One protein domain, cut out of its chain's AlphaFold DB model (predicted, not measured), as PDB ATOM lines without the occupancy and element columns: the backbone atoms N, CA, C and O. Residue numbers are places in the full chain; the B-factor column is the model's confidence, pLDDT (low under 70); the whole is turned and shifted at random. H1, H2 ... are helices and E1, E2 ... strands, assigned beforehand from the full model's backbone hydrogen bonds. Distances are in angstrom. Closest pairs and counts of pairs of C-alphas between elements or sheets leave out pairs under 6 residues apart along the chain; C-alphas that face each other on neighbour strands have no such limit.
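What this domain is: This is residues 91 to 173 of the 183 residues of an uncharacterized protein of Escherichia coli HVH 36 (4-5675286) (UniProt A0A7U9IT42). Three long helices make an open zigzag: H1 and H2 pack on each other at a steep tilt, and H3 folds back from the far end of H2, meeting it at a corner as a V, so that residues 162 to 173 of H3 stick out. A long loop with the short strand E1 lies off the end where H1 stops and H2 starts. The printed part has 83 residues with three named helices and one named strand, in the order H1, E1, H2, H3, and is mostly helix. It is loose, with a radius of gyration of the C-alphas of 15.2 A and spans of 41 by 33 by 22 A.

How they stand to each other: H1, residues 92 to 110, and H2, residues 132 to 150, touch, and H2 touches H1 with residues 133 to 141 alone; the closest C-alphas of the two helices, those of Ala 100 and Ile 137, are 5.7 A apart. They run opposite ways at a steep tilt of 47 degrees. E1, residues 116 to 118, pairs with no named strand, but is paired antiparallel with residues 126 to 127. H2 and H3, residues 156 to 173, touch only at the corner, closest at the C-alphas of Met 150 and Ala 157, 5.7 A apart, and run opposite ways at a steep tilt of 41 degrees. H1 and H3 are apart. In H1, H2 and H3 every O i to N i+4 pair is within hydrogen-bond range.

Where its parts are: H1 begins at C-alpha 92, (-51.734, -92.574, -40.136), and is 26.9 A long. E1 measures 5.3 A. H2, 26.7 A long, begins at C-alpha 132, (-56.912, -114.505, -32.279). H3, 25.7 A long, ends at C-alpha 173, (-38.586, -115.990, -14.513).

The domain as a whole: The two C-alphas farthest apart, of Ser 91 and Val 123, are 42.7 A apart. The printed part has no cut. E1 to H2 is a long link of 13 residues. Residue 113 is under 70 in pLDDT; the mean of the printed part is 86.8.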
ATOM      1  N   SER A  91     -48.987 -90.454 -43.544       92.12
ATOM      2  CA  SER A  91     -50.399 -90.534 -43.161       92.12
ATOM      3  C   SER A  91     -50.665 -91.717 -42.197       92.12
ATOM      4  O   SER A  91     -50.219 -92.840 -42.484       92.12
ATOM      5  N   PRO A  92     -51.467 -91.529 -41.129       90.31
ATOM      6  CA  PRO A  92     -51.734 -92.574 -40.136       90.31
ATOM      7  C   PRO A  92     -52.308 -93.867 -40.728       90.31
ATOM      8  O   PRO A  92     -51.986 -94.961 -40.271       90.31
ATOM      9  N   TRP A  93     -53.120 -93.758 -41.782       93.31
ATOM     10  CA  TRP A  93     -53.726 -94.908 -42.459       93.31
ATOM     11  C   TRP A  93     -52.696 -95.802 -43.152       93.31
ATOM     12  O   TRP A  93     -52.795 -97.027 -43.070       93.31
ATOM     13  N   ILE A  94     -51.682 -95.210 -43.791       93.19
ATOM     14  CA  ILE A  94     -50.582 -95.966 -44.407       93.19
ATOM     15  C   ILE A  94     -49.762 -96.653 -43.314       93.19
ATOM     16  O   ILE A  94     -49.493 -97.849 -43.414       93.19
ATOM     17  N   ARG A  95     -49.423 -95.925 -42.243       92.62
ATOM     18  CA  ARG A  95     -48.658 -96.456 -41.106       92.62
ATOM     19  C   ARG A  95     -49.345 -97.669 -40.475       92.62
ATOM     20  O   ARG A  95     -48.722 -98.720 -40.343       92.62
ATOM     21  N   LEU A  96     -50.637 -97.551 -40.162       94.69
ATOM     22  CA  LEU A  96     -51.433 -98.644 -39.593       94.69
ATOM     23  C   LEU A  96     -51.550 -99.838 -40.548       94.69
ATOM     24  O   LEU A  96     -51.457-100.981 -40.107       94.69
ATOM     25  N   SER A  97     -51.704 -99.593 -41.853       95.75
ATOM     26  CA  SER A  97     -51.790-100.667 -42.853       95.75
ATOM     27  C   SER A  97     -50.486-101.464 -42.950       95.75
ATOM     28  O   SER A  97     -50.515-102.691 -43.002       95.75
ATOM     29  N   LEU A  98     -49.335-100.782 -42.930       95.81
ATOM     30  CA  LEU A  98     -48.025-101.435 -42.958       95.81
ATOM     31  C   LEU A  98     -47.741-102.208 -41.664       95.81
ATOM     32  O   LEU A  98     -47.232-103.325 -41.726       95.81
ATOM     33  N   GLN A  99     -48.104-101.655 -40.502       95.75
ATOM     34  CA  GLN A  99     -48.000-102.361 -39.221       95.75
ATOM     35  C   GLN A  99     -48.855-103.631 -39.219       95.75
ATOM     36  O   GLN A  99     -48.340-104.710 -38.929       95.75
ATOM     37  N   ALA A 100     -50.126-103.526 -39.617       95.69
ATOM     38  CA  ALA A 100     -51.035-104.665 -39.698       95.69
ATOM     39  C   ALA A 100     -50.514-105.751 -40.649       95.69
ATOM     40  O   ALA A 100     -50.561-106.932 -40.309       95.69
ATOM     41  N   LEU A 101     -49.960-105.363 -41.805       96.06
ATOM     42  CA  LEU A 101     -49.347-106.297 -42.748       96.06
ATOM     43  C   LEU A 101     -48.149-107.035 -42.130       96.06
ATOM     44  O   LEU A 101     -48.043-108.249 -42.276       96.06
ATOM     45  N   LEU A 102     -47.260-106.330 -41.425       96.00
ATOM     46  CA  LEU A 102     -46.102-106.956 -40.776       96.00
ATOM     47  C   LEU A 102     -46.517-107.912 -39.654       96.00
ATOM     48  O   LEU A 102     -45.945-108.994 -39.540       96.00
ATOM     49  N   ILE A 103     -47.531-107.553 -38.863       94.19
ATOM     50  CA  ILE A 103     -48.064-108.425 -37.806       94.19
ATOM     51  C   ILE A 103     -48.712-109.669 -38.421       94.19
ATOM     52  O   ILE A 103     -48.469-110.780 -37.958       94.19
ATOM     53  N   LEU A 104     -49.473-109.502 -39.507       93.50
ATOM     54  CA  LEU A 104     -50.062-110.614 -40.250       93.50
ATOM     55  C   LEU A 104     -48.984-111.589 -40.743       93.50
ATOM     56  O   LEU A 104     -49.088-112.792 -40.516       93.50
ATOM     57  N   VAL A 105     -47.929-111.075 -41.386       93.38
ATOM     58  CA  VAL A 105     -46.803-111.889 -41.868       93.38
ATOM     59  C   VAL A 105     -46.120-112.618 -40.712       93.38
ATOM     60  O   VAL A 105     -45.833-113.810 -40.837       93.38
ATOM     61  N   LEU A 106     -45.893-111.935 -39.587       92.94
ATOM     62  CA  LEU A 106     -45.288-112.526 -38.398       92.94
ATOM     63  C   LEU A 106     -46.129-113.692 -37.865       92.94
ATOM     64  O   LEU A 106     -45.603-114.797 -37.724       92.94
ATOM     65  N   CYS A 107     -47.423-113.474 -37.615       90.62
ATOM     66  CA  CYS A 107     -48.319-114.487 -37.057       90.62
ATOM     67  C   CYS A 107     -48.442-115.711 -37.971       90.62
ATOM     68  O   CYS A 107     -48.293-116.841 -37.507       90.62
ATOM     69  N   LEU A 108     -48.637-115.502 -39.278       90.06
ATOM     70  CA  LEU A 108     -48.788-116.600 -40.238       90.06
ATOM     71  C   LEU A 108     -47.496-117.403 -40.429       90.06
ATOM     72  O   LEU A 108     -47.546-118.617 -40.599       90.06
ATOM     73  N   SER A 109     -46.336-116.744 -40.394       88.62
ATOM     74  CA  SER A 109     -45.055-117.412 -40.656       88.62
ATOM     75  C   SER A 109     -44.486-118.125 -39.428       88.62
ATOM     76  O   SER A 109     -43.716-119.071 -39.568       88.62
ATOM     77  N   THR A 110     -44.830-117.670 -38.221       84.44
ATOM     78  CA  THR A 110     -44.308-118.231 -36.963       84.44
ATOM     79  C   THR A 110     -45.310-119.122 -36.232       84.44
ATOM     80  O   THR A 110     -44.930-119.770 -35.262       84.44
ATOM     81  N   ASN A 111     -46.570-119.176 -36.688       81.12
ATOM     82  CA  ASN A 111     -47.702-119.764 -35.957       81.12
ATOM     83  C   ASN A 111     -47.879-119.187 -34.537       81.12
ATOM     84  O   ASN A 111     -48.516-119.802 -33.686       81.12
ATOM     85  N   ILE A 112     -47.338-117.994 -34.269       74.44
ATOM     86  CA  ILE A 112     -47.531-117.285 -33.003       74.44
ATOM     87  C   ILE A 112     -48.826-116.481 -33.116       74.44
ATOM     88  O   ILE A 112     -48.882-115.486 -33.840       74.44
ATOM     89  N   SER A 113     -49.863-116.905 -32.395       69.81
ATOM     90  CA  SER A 113     -51.148-116.201 -32.300       69.81
ATOM     91  C   SER A 113     -51.654-116.168 -30.856       69.81
ATOM     92  O   SER A 113     -51.306-117.022 -30.037       69.81
ATOM     93  N   LEU A 114     -52.486-115.174 -30.528       72.88
ATOM     94  CA  LEU A 114     -53.121-115.039 -29.210       72.88
ATOM     95  C   LEU A 114     -54.306-116.008 -29.077       72.88
ATOM     96  O   LEU A 114     -55.463-115.605 -29.128       72.88
ATOM     97  N   HIS A 115     -54.019-117.299 -28.913       73.62
ATOM     98  CA  HIS A 115     -55.058-118.333 -28.829       73.62
ATOM     99  C   HIS A 115     -55.858-118.303 -27.515       73.62
ATOM    100  O   HIS A 115     -57.021-118.712 -27.476       73.62
ATOM    101  N   GLN A 116     -55.246-117.821 -26.431       77.50
ATOM    102  CA  GLN A 116     -55.873-117.717 -25.117       77.50
ATOM    103  C   GLN A 116     -55.353-116.501 -24.349       77.50
ATOM    104  O   GLN A 116     -54.169-116.178 -24.425       77.50
ATOM    105  N   PHE A 117     -56.224-115.867 -23.567       74.19
ATOM    106  CA  PHE A 117     -55.836-114.840 -22.595       74.19
ATOM    107  C   PHE A 117     -55.337-115.440 -21.270       74.19
ATOM    108  O   PHE A 117     -54.909-114.705 -20.386       74.19
ATOM    109  N   GLY A 118     -55.382-116.768 -21.133       76.44
ATOM    110  CA  GLY A 118     -55.157-117.447 -19.859       76.44
ATOM    111  C   GLY A 118     -56.338-117.261 -18.907       76.44
ATOM    112  O   GLY A 118     -57.426-116.840 -19.315       76.44
ATOM    113  N   ASP A 119     -56.134-117.603 -17.639       80.38
ATOM    114  CA  ASP A 119     -57.160-117.502 -16.600       80.38
ATOM    115  C   ASP A 119     -57.179-116.115 -15.939       80.38
ATOM    116  O   ASP A 119     -56.884-115.943 -14.758       80.38
ATOM    117  N   VAL A 120     -57.502-115.087 -16.727       79.00
ATOM    118  CA  VAL A 120     -57.511-113.685 -16.258       79.00
ATOM    119  C   VAL A 120     -58.582-113.442 -15.185       79.00
ATOM    120  O   VAL A 120     -58.457-112.535 -14.368       79.00
ATOM    121  N   LEU A 121     -59.651-114.238 -15.203       80.50
ATOM    122  CA  LEU A 121     -60.839-114.051 -14.369       80.50
ATOM    123  C   LEU A 121     -60.952-115.080 -13.228       80.50
ATOM    124  O   LEU A 121     -61.913-115.017 -12.464       80.50
ATOM    125  N   GLY A 122     -60.002-116.010 -13.095       79.25
ATOM    126  CA  GLY A 122     -60.037-117.086 -12.096       79.25
ATOM    127  C   GLY A 122     -61.140-118.128 -12.335       79.25
ATOM    128  O   GLY A 122     -61.554-118.810 -11.398       79.25
ATOM    129  N   VAL A 123     -61.670-118.210 -13.559       81.81
ATOM    130  CA  VAL A 123     -62.768-119.110 -13.969       81.81
ATOM    131  C   VAL A 123     -62.334-120.130 -15.030       81.81
ATOM    132  O   VAL A 123     -63.164-120.879 -15.545       81.81
ATOM    133  N   GLY A 124     -61.040-120.181 -15.345       81.06
ATOM    134  CA  GLY A 124     -60.435-121.036 -16.360       81.06
ATOM    135  C   GLY A 124     -59.915-120.258 -17.571       81.06
ATOM    136  O   GLY A 124     -60.193-119.074 -17.763       81.06
ATOM    137  N   ASN A 125     -59.143-120.947 -18.417       81.62
ATOM    138  CA  ASN A 125     -58.506-120.328 -19.578       81.62
ATOM    139  C   ASN A 125     -59.539-119.780 -20.567       81.62
ATOM    140  O   ASN A 125     -60.323-120.527 -21.160       81.62
ATOM    141  N   LEU A 126     -59.480-118.471 -20.801       80.75
ATOM    142  CA  LEU A 126     -60.306-117.816 -21.802       80.75
ATOM    143  C   LEU A 126     -59.674-117.996 -23.187       80.75
ATOM    144  O   LEU A 126     -58.669-117.360 -23.510       80.75
ATOM    145  N   THR A 127     -60.260-118.875 -24.001       80.31
ATOM    146  CA  THR A 127     -59.835-119.124 -25.388       80.31
ATOM    147  C   THR A 127     -60.602-118.231 -26.361       80.31
ATOM    148  O   THR A 127     -61.785-117.958 -26.161       80.31
ATOM    149  N   ILE A 128     -59.933-117.771 -27.422       78.62
ATOM    150  CA  ILE A 128     -60.538-116.910 -28.453       78.62
ATOM    151  C   ILE A 128     -60.371-117.568 -29.828       78.62
ATOM    152  O   ILE A 128     -59.537-117.155 -30.639       78.62
ATOM    153  N   PRO A 129     -61.131-118.627 -30.124       72.69
ATOM    154  CA  PRO A 129     -61.032-119.251 -31.430       72.69
ATOM    155  C   PRO A 129     -61.489-118.264 -32.521       72.69
ATOM    156  O   PRO A 129     -62.427-117.492 -32.322       72.69
ATOM    157  N   PHE A 130     -60.826-118.298 -33.681       76.62
ATOM    158  CA  PHE A 130     -61.147-117.547 -34.912       76.62
ATOM    159  C   PHE A 130     -60.871-116.034 -34.930       76.62
ATOM    160  O   PHE A 130     -60.819-115.460 -36.017       76.62
ATOM    161  N   VAL A 131     -60.701-115.377 -33.777       84.81
ATOM    162  CA  VAL A 131     -60.460-113.916 -33.697       84.81
ATOM    163  C   VAL A 131     -59.063-113.583 -33.153       84.81
ATOM    164  O   VAL A 131     -58.678-112.418 -33.102       84.81
ATOM    165  N   ASP A 132     -58.282-114.598 -32.796       85.81
ATOM    166  CA  ASP A 132     -56.912-114.505 -32.279       85.81
ATOM    167  C   ASP A 132     -55.986-113.618 -33.127       85.81
ATOM    168  O   ASP A 132     -55.304-112.743 -32.591       85.81
ATOM    169  N   LEU A 133     -56.006-113.781 -34.450       88.19
ATOM    170  CA  LEU A 133     -55.200-112.983 -35.369       88.19
ATOM    171  C   LEU A 133     -55.632-111.509 -35.385       88.19
ATOM    172  O   LEU A 133     -54.789-110.613 -35.351       88.19
ATOM    173  N   LEU A 134     -56.941-111.244 -35.421       90.00
ATOM    174  CA  LEU A 134     -57.464-109.876 -35.408       90.00
ATOM    175  C   LEU A 134     -57.115-109.182 -34.086       90.00
ATOM    176  O   LEU A 134     -56.682-108.031 -34.090       90.00
ATOM    177  N   VAL A 135     -57.257-109.897 -32.969       90.25
ATOM    178  CA  VAL A 135     -56.881-109.412 -31.638       90.25
ATOM    179  C   VAL A 135     -55.386-109.108 -31.582       90.25
ATOM    180  O   VAL A 135     -55.021-108.038 -31.102       90.25
ATOM    181  N   ALA A 136     -54.523-109.977 -32.119       89.69
ATOM    182  CA  ALA A 136     -53.081-109.737 -32.173       89.69
ATOM    183  C   ALA A 136     -52.728-108.485 -32.991       89.69
ATOM    184  O   ALA A 136     -51.965-107.642 -32.521       89.69
ATOM    185  N   ILE A 137     -53.331-108.317 -34.173       92.38
ATOM    186  CA  ILE A 137     -53.125-107.128 -35.012       92.38
ATOM    187  C   ILE A 137     -53.541-105.862 -34.262       92.38
ATOM    188  O   ILE A 137     -52.761-104.916 -34.175       92.38
ATOM    189  N   VAL A 138     -54.746-105.843 -33.688       93.12
ATOM    190  CA  VAL A 138     -55.254-104.672 -32.962       93.12
ATOM    191  C   VAL A 138     -54.397-104.374 -31.734       93.12
ATOM    192  O   VAL A 138     -54.019-103.222 -31.537       93.12
ATOM    193  N   ALA A 139     -54.049-105.386 -30.936       91.81
ATOM    194  CA  ALA A 139     -53.262-105.218 -29.719       91.81
ATOM    195  C   ALA A 139     -51.863-104.663 -30.013       91.81
ATOM    196  O   ALA A 139     -51.437-103.700 -29.375       91.81
ATOM    197  N   VAL A 140     -51.163-105.223 -31.004       92.31
ATOM    198  CA  VAL A 140     -49.806-104.784 -31.353       92.31
ATOM    199  C   VAL A 140     -49.829-103.403 -32.014       92.31
ATOM    200  O   VAL A 140     -49.054-102.539 -31.611       92.31
ATOM    201  N   CYS A 141     -50.745-103.132 -32.954       94.44
ATOM    202  CA  CYS A 141     -50.897-101.791 -33.538       94.44
ATOM    203  C   CYS A 141     -51.233-100.737 -32.472       94.44
ATOM    204  O   CYS A 141     -50.647 -99.654 -32.466       94.44
ATOM    205  N   ALA A 142     -52.151-101.051 -31.551       94.19
ATOM    206  CA  ALA A 142     -52.511-100.157 -30.456       94.19
ATOM    207  C   ALA A 142     -51.318 -99.889 -29.535       94.19
ATOM    208  O   ALA A 142     -51.072 -98.734 -29.198       94.19
ATOM    209  N   ALA A 143     -50.542-100.919 -29.181       93.19
ATOM    210  CA  ALA A 143     -49.342-100.770 -28.364       93.19
ATOM    211  C   ALA A 143     -48.292 -99.880 -29.049       93.19
ATOM    212  O   ALA A 143     -47.815 -98.926 -28.436       93.19
ATOM    213  N   ILE A 144     -47.977-100.128 -30.327       92.69
ATOM    214  CA  ILE A 144     -47.010 -99.316 -31.087       92.69
ATOM    215  C   ILE A 144     -47.461 -97.852 -31.133       92.69
ATOM    216  O   ILE A 144     -46.677 -96.947 -30.843       92.69
ATOM    217  N   ASN A 145     -48.731 -97.608 -31.463       91.62
ATOM    218  CA  ASN A 145     -49.264 -96.255 -31.550       91.62
ATOM    219  C   ASN A 145     -49.316 -95.563 -30.178       91.62
ATOM    220  O   ASN A 145     -49.024 -94.376 -30.087       91.62
ATOM    221  N   ALA A 146     -49.629 -96.293 -29.105       91.62
ATOM    222  CA  ALA A 146     -49.613 -95.761 -27.746       91.62
ATOM    223  C   ALA A 146     -48.200 -95.335 -27.314       91.62
ATOM    224  O   ALA A 146     -48.043 -94.242 -26.775       91.62
ATOM    225  N   TYR A 147     -47.171 -96.146 -27.593       89.62
ATOM    226  CA  TYR A 147     -45.778 -95.775 -27.317       89.62
ATOM    227  C   TYR A 147     -45.337 -94.549 -28.122       89.62
ATOM    228  O   TYR A 147     -44.754 -93.634 -27.546       89.62
ATOM    229  N   ASN A 148     -45.677 -94.482 -29.414       87.75
ATOM    230  CA  ASN A 148     -45.384 -93.315 -30.254       87.75
ATOM    231  C   ASN A 148     -46.058 -92.032 -29.724       87.75
ATOM    232  O   ASN A 148     -45.453 -90.968 -29.751       87.75
ATOM    233  N   MET A 149     -47.272 -92.128 -29.167       85.62
ATOM    234  CA  MET A 149     -47.957 -90.986 -28.540       85.62
ATOM    235  C   MET A 149     -47.346 -90.565 -27.192       85.62
ATOM    236  O   MET A 149     -47.475 -89.404 -26.808       85.62
ATOM    237  N   MET A 150     -46.703 -91.483 -26.462       85.25
ATOM    238  CA  MET A 150     -46.029 -91.195 -25.187       85.25
ATOM    239  C   MET A 150     -44.629 -90.590 -25.366       85.25
ATOM    240  O   MET A 150     -44.139 -89.931 -24.452       85.25
ATOM    241  N   ASP A 151     -43.994 -90.764 -26.528       78.50
ATOM    242  CA  ASP A 151     -42.613 -90.328 -26.809       78.50
ATOM    243  C   ASP A 151     -42.452 -88.809 -27.045       78.50
ATOM    244  O   ASP A 151     -41.505 -88.343 -27.668       78.50
ATOM    245  N   GLY A 152     -43.386 -87.999 -26.538       72.94
ATOM    246  CA  GLY A 152     -43.320 -86.533 -26.591       72.94
ATOM    247  C   GLY A 152     -42.577 -85.890 -25.414       72.94
ATOM    248  O   GLY A 152     -42.432 -84.668 -25.383       72.94
ATOM    249  N   ILE A 153     -42.153 -86.688 -24.429       80.25
ATOM    250  CA  ILE A 153     -41.460 -86.240 -23.215       80.25
ATOM    251  C   ILE A 153     -40.137 -86.997 -23.101       80.25
ATOM    252  O   ILE A 153     -40.130 -88.230 -23.091       80.25
ATOM    253  N   ASP A 154     -39.034 -86.255 -22.958       80.19
ATOM    254  CA  ASP A 154     -37.680 -86.806 -22.860       80.19
ATOM    255  C   ASP A 154     -37.597 -87.927 -21.808       80.19
ATOM    256  O   ASP A 154     -37.772 -87.710 -20.608       80.19
ATOM    257  N   GLY A 155     -37.323 -89.152 -22.266       80.44
ATOM    258  CA  GLY A 155     -37.123 -90.322 -21.408       80.44
ATOM    259  C   GLY A 155     -38.394 -91.036 -20.925       80.44
ATOM    260  O   GLY A 155     -38.278 -92.090 -20.290       80.44
ATOM    261  N   LEU A 156     -39.602 -90.549 -21.242       86.50
ATOM    262  CA  LEU A 156     -40.849 -91.200 -20.821       86.50
ATOM    263  C   LEU A 156     -41.057 -92.549 -21.523       86.50
ATOM    264  O   LEU A 156     -41.225 -93.568 -20.855       86.50
ATOM    265  N   ALA A 157     -40.991 -92.593 -22.855       87.19
ATOM    266  CA  ALA A 157     -41.191 -93.842 -23.595       87.19
ATOM    267  C   ALA A 157     -40.142 -94.906 -23.219       87.19
ATOM    268  O   ALA A 157     -40.482 -96.072 -23.003       87.19
ATOM    269  N   GLY A 158     -38.881 -94.490 -23.053       88.38
ATOM    270  CA  GLY A 158     -37.789 -95.369 -22.626       88.38
ATOM    271  C   GLY A 158     -37.981 -95.934 -21.215       88.38
ATOM    272  O   GLY A 158     -37.799 -97.133 -21.006       88.38
ATOM    273  N   SER A 159     -38.396 -95.108 -20.249       90.94
ATOM    274  CA  SER A 159     -38.664 -95.572 -18.879       90.94
ATOM    275  C   SER A 159     -39.880 -96.501 -18.809       90.94
ATOM    276  O   SER A 159     -39.803 -97.548 -18.166       90.94
ATOM    277  N   MET A 160     -40.959 -96.201 -19.540       92.75
ATOM    278  CA  MET A 160     -42.132 -97.077 -19.652       92.75
ATOM    279  C   MET A 160     -41.789 -98.430 -20.292       92.75
ATOM    280  O   MET A 160     -42.270 -99.473 -19.839       92.75
ATOM    281  N   ALA A 161     -40.938 -98.441 -21.323       91.50
ATOM    282  CA  ALA A 161     -40.421 -99.675 -21.913       91.50
ATOM    283  C   ALA A 161     -39.577-100.467 -20.902       91.50
ATOM    284  O   ALA A 161     -39.779-101.670 -20.753       91.50
ATOM    285  N   GLY A 162     -38.699 -99.797 -20.148       91.31
ATOM    286  CA  GLY A 162     -37.898-100.420 -19.092       91.31
ATOM    287  C   GLY A 162     -38.751-101.096 -18.016       91.31
ATOM    288  O   GLY A 162     -38.541-102.269 -17.723       91.31
ATOM    289  N   ILE A 163     -39.755-100.394 -17.481       93.50
ATOM    290  CA  ILE A 163     -40.686-100.947 -16.480       93.50
ATOM    291  C   ILE A 163     -41.423-102.170 -17.040       93.50
ATOM    292  O   ILE A 163     -41.503-103.201 -16.374       93.50
ATOM    293  N   SER A 164     -41.912-102.082 -18.280       92.25
ATOM    294  CA  SER A 164     -42.641-103.177 -18.931       92.25
ATOM    295  C   SER A 164     -41.757-104.407 -19.151       92.25
ATOM    296  O   SER A 164     -42.171-105.525 -18.858       92.25
ATOM    297  N   LEU A 165     -40.516-104.212 -19.612       90.50
ATOM    298  CA  LEU A 165     -39.552-105.295 -19.830       90.50
ATOM    299  C   LEU A 165     -39.093-105.939 -18.518       90.50
ATOM    300  O   LEU A 165     -38.945-107.158 -18.471       90.50
ATOM    301  N   ILE A 166     -38.907-105.158 -17.449       90.06
ATOM    302  CA  ILE A 166     -38.618-105.696 -16.112       90.06
ATOM    303  C   ILE A 166     -39.801-106.538 -15.624       90.06
ATOM    304  O   ILE A 166     -39.596-107.663 -15.176       90.06
ATOM    305  N   GLY A 167     -41.032-106.038 -15.766       90.88
ATOM    306  CA  GLY A 167     -42.243-106.783 -15.418       90.88
ATOM    307  C   GLY A 167     -42.357-108.106 -16.178       90.88
ATOM    308  O   GLY A 167     -42.576-109.147 -15.564       90.88
ATOM    309  N   LEU A 168     -42.124-108.087 -17.496       88.44
ATOM    310  CA  LEU A 168     -42.079-109.297 -18.324       88.44
ATOM    311  C   LEU A 168     -40.959-110.247 -17.888       88.44
ATOM    312  O   LEU A 168     -41.183-111.449 -17.809       88.44
ATOM    313  N   SER A 169     -39.770-109.730 -17.569       86.19
ATOM    314  CA  SER A 169     -38.656-110.551 -17.087       86.19
ATOM    315  C   SER A 169     -39.007-111.258 -15.780       86.19
ATOM    316  O   SER A 169     -38.707-112.440 -15.647       86.19
ATOM    317  N   ILE A 170     -39.646-110.567 -14.831       88.12
ATOM    318  CA  ILE A 170     -40.095-111.163 -13.565       88.12
ATOM    319  C   ILE A 170     -41.155-112.231 -13.844       88.12
ATOM    320  O   ILE A 170     -41.006-113.361 -13.393       88.12
ATOM    321  N   LEU A 171     -42.170-111.907 -14.650       85.56
ATOM    322  CA  LEU A 171     -43.255-112.831 -14.987       85.56
ATOM    323  C   LEU A 171     -42.746-114.108 -15.670       85.56
ATOM    324  O   LEU A 171     -43.224-115.200 -15.370       85.56
ATOM    325  N   PHE A 172     -41.753-113.983 -16.552       81.94
ATOM    326  CA  PHE A 172     -41.164-115.124 -17.250       81.94
ATOM    327  C   PHE A 172     -40.091-115.872 -16.459       81.94
ATOM    328  O   PHE A 172     -39.733-116.983 -16.848       81.94
ATOM    329  N   THR A 173     -39.592-115.315 -15.350       78.69
ATOM    330  CA  THR A 173     -38.586-115.990 -14.513       78.69
ATOM    331  C   THR A 173     -39.124-117.323 -13.992       78.69
ATOM    332  O   THR A 173     -38.417-118.327 -14.044       78.69
TER     333      THR A 173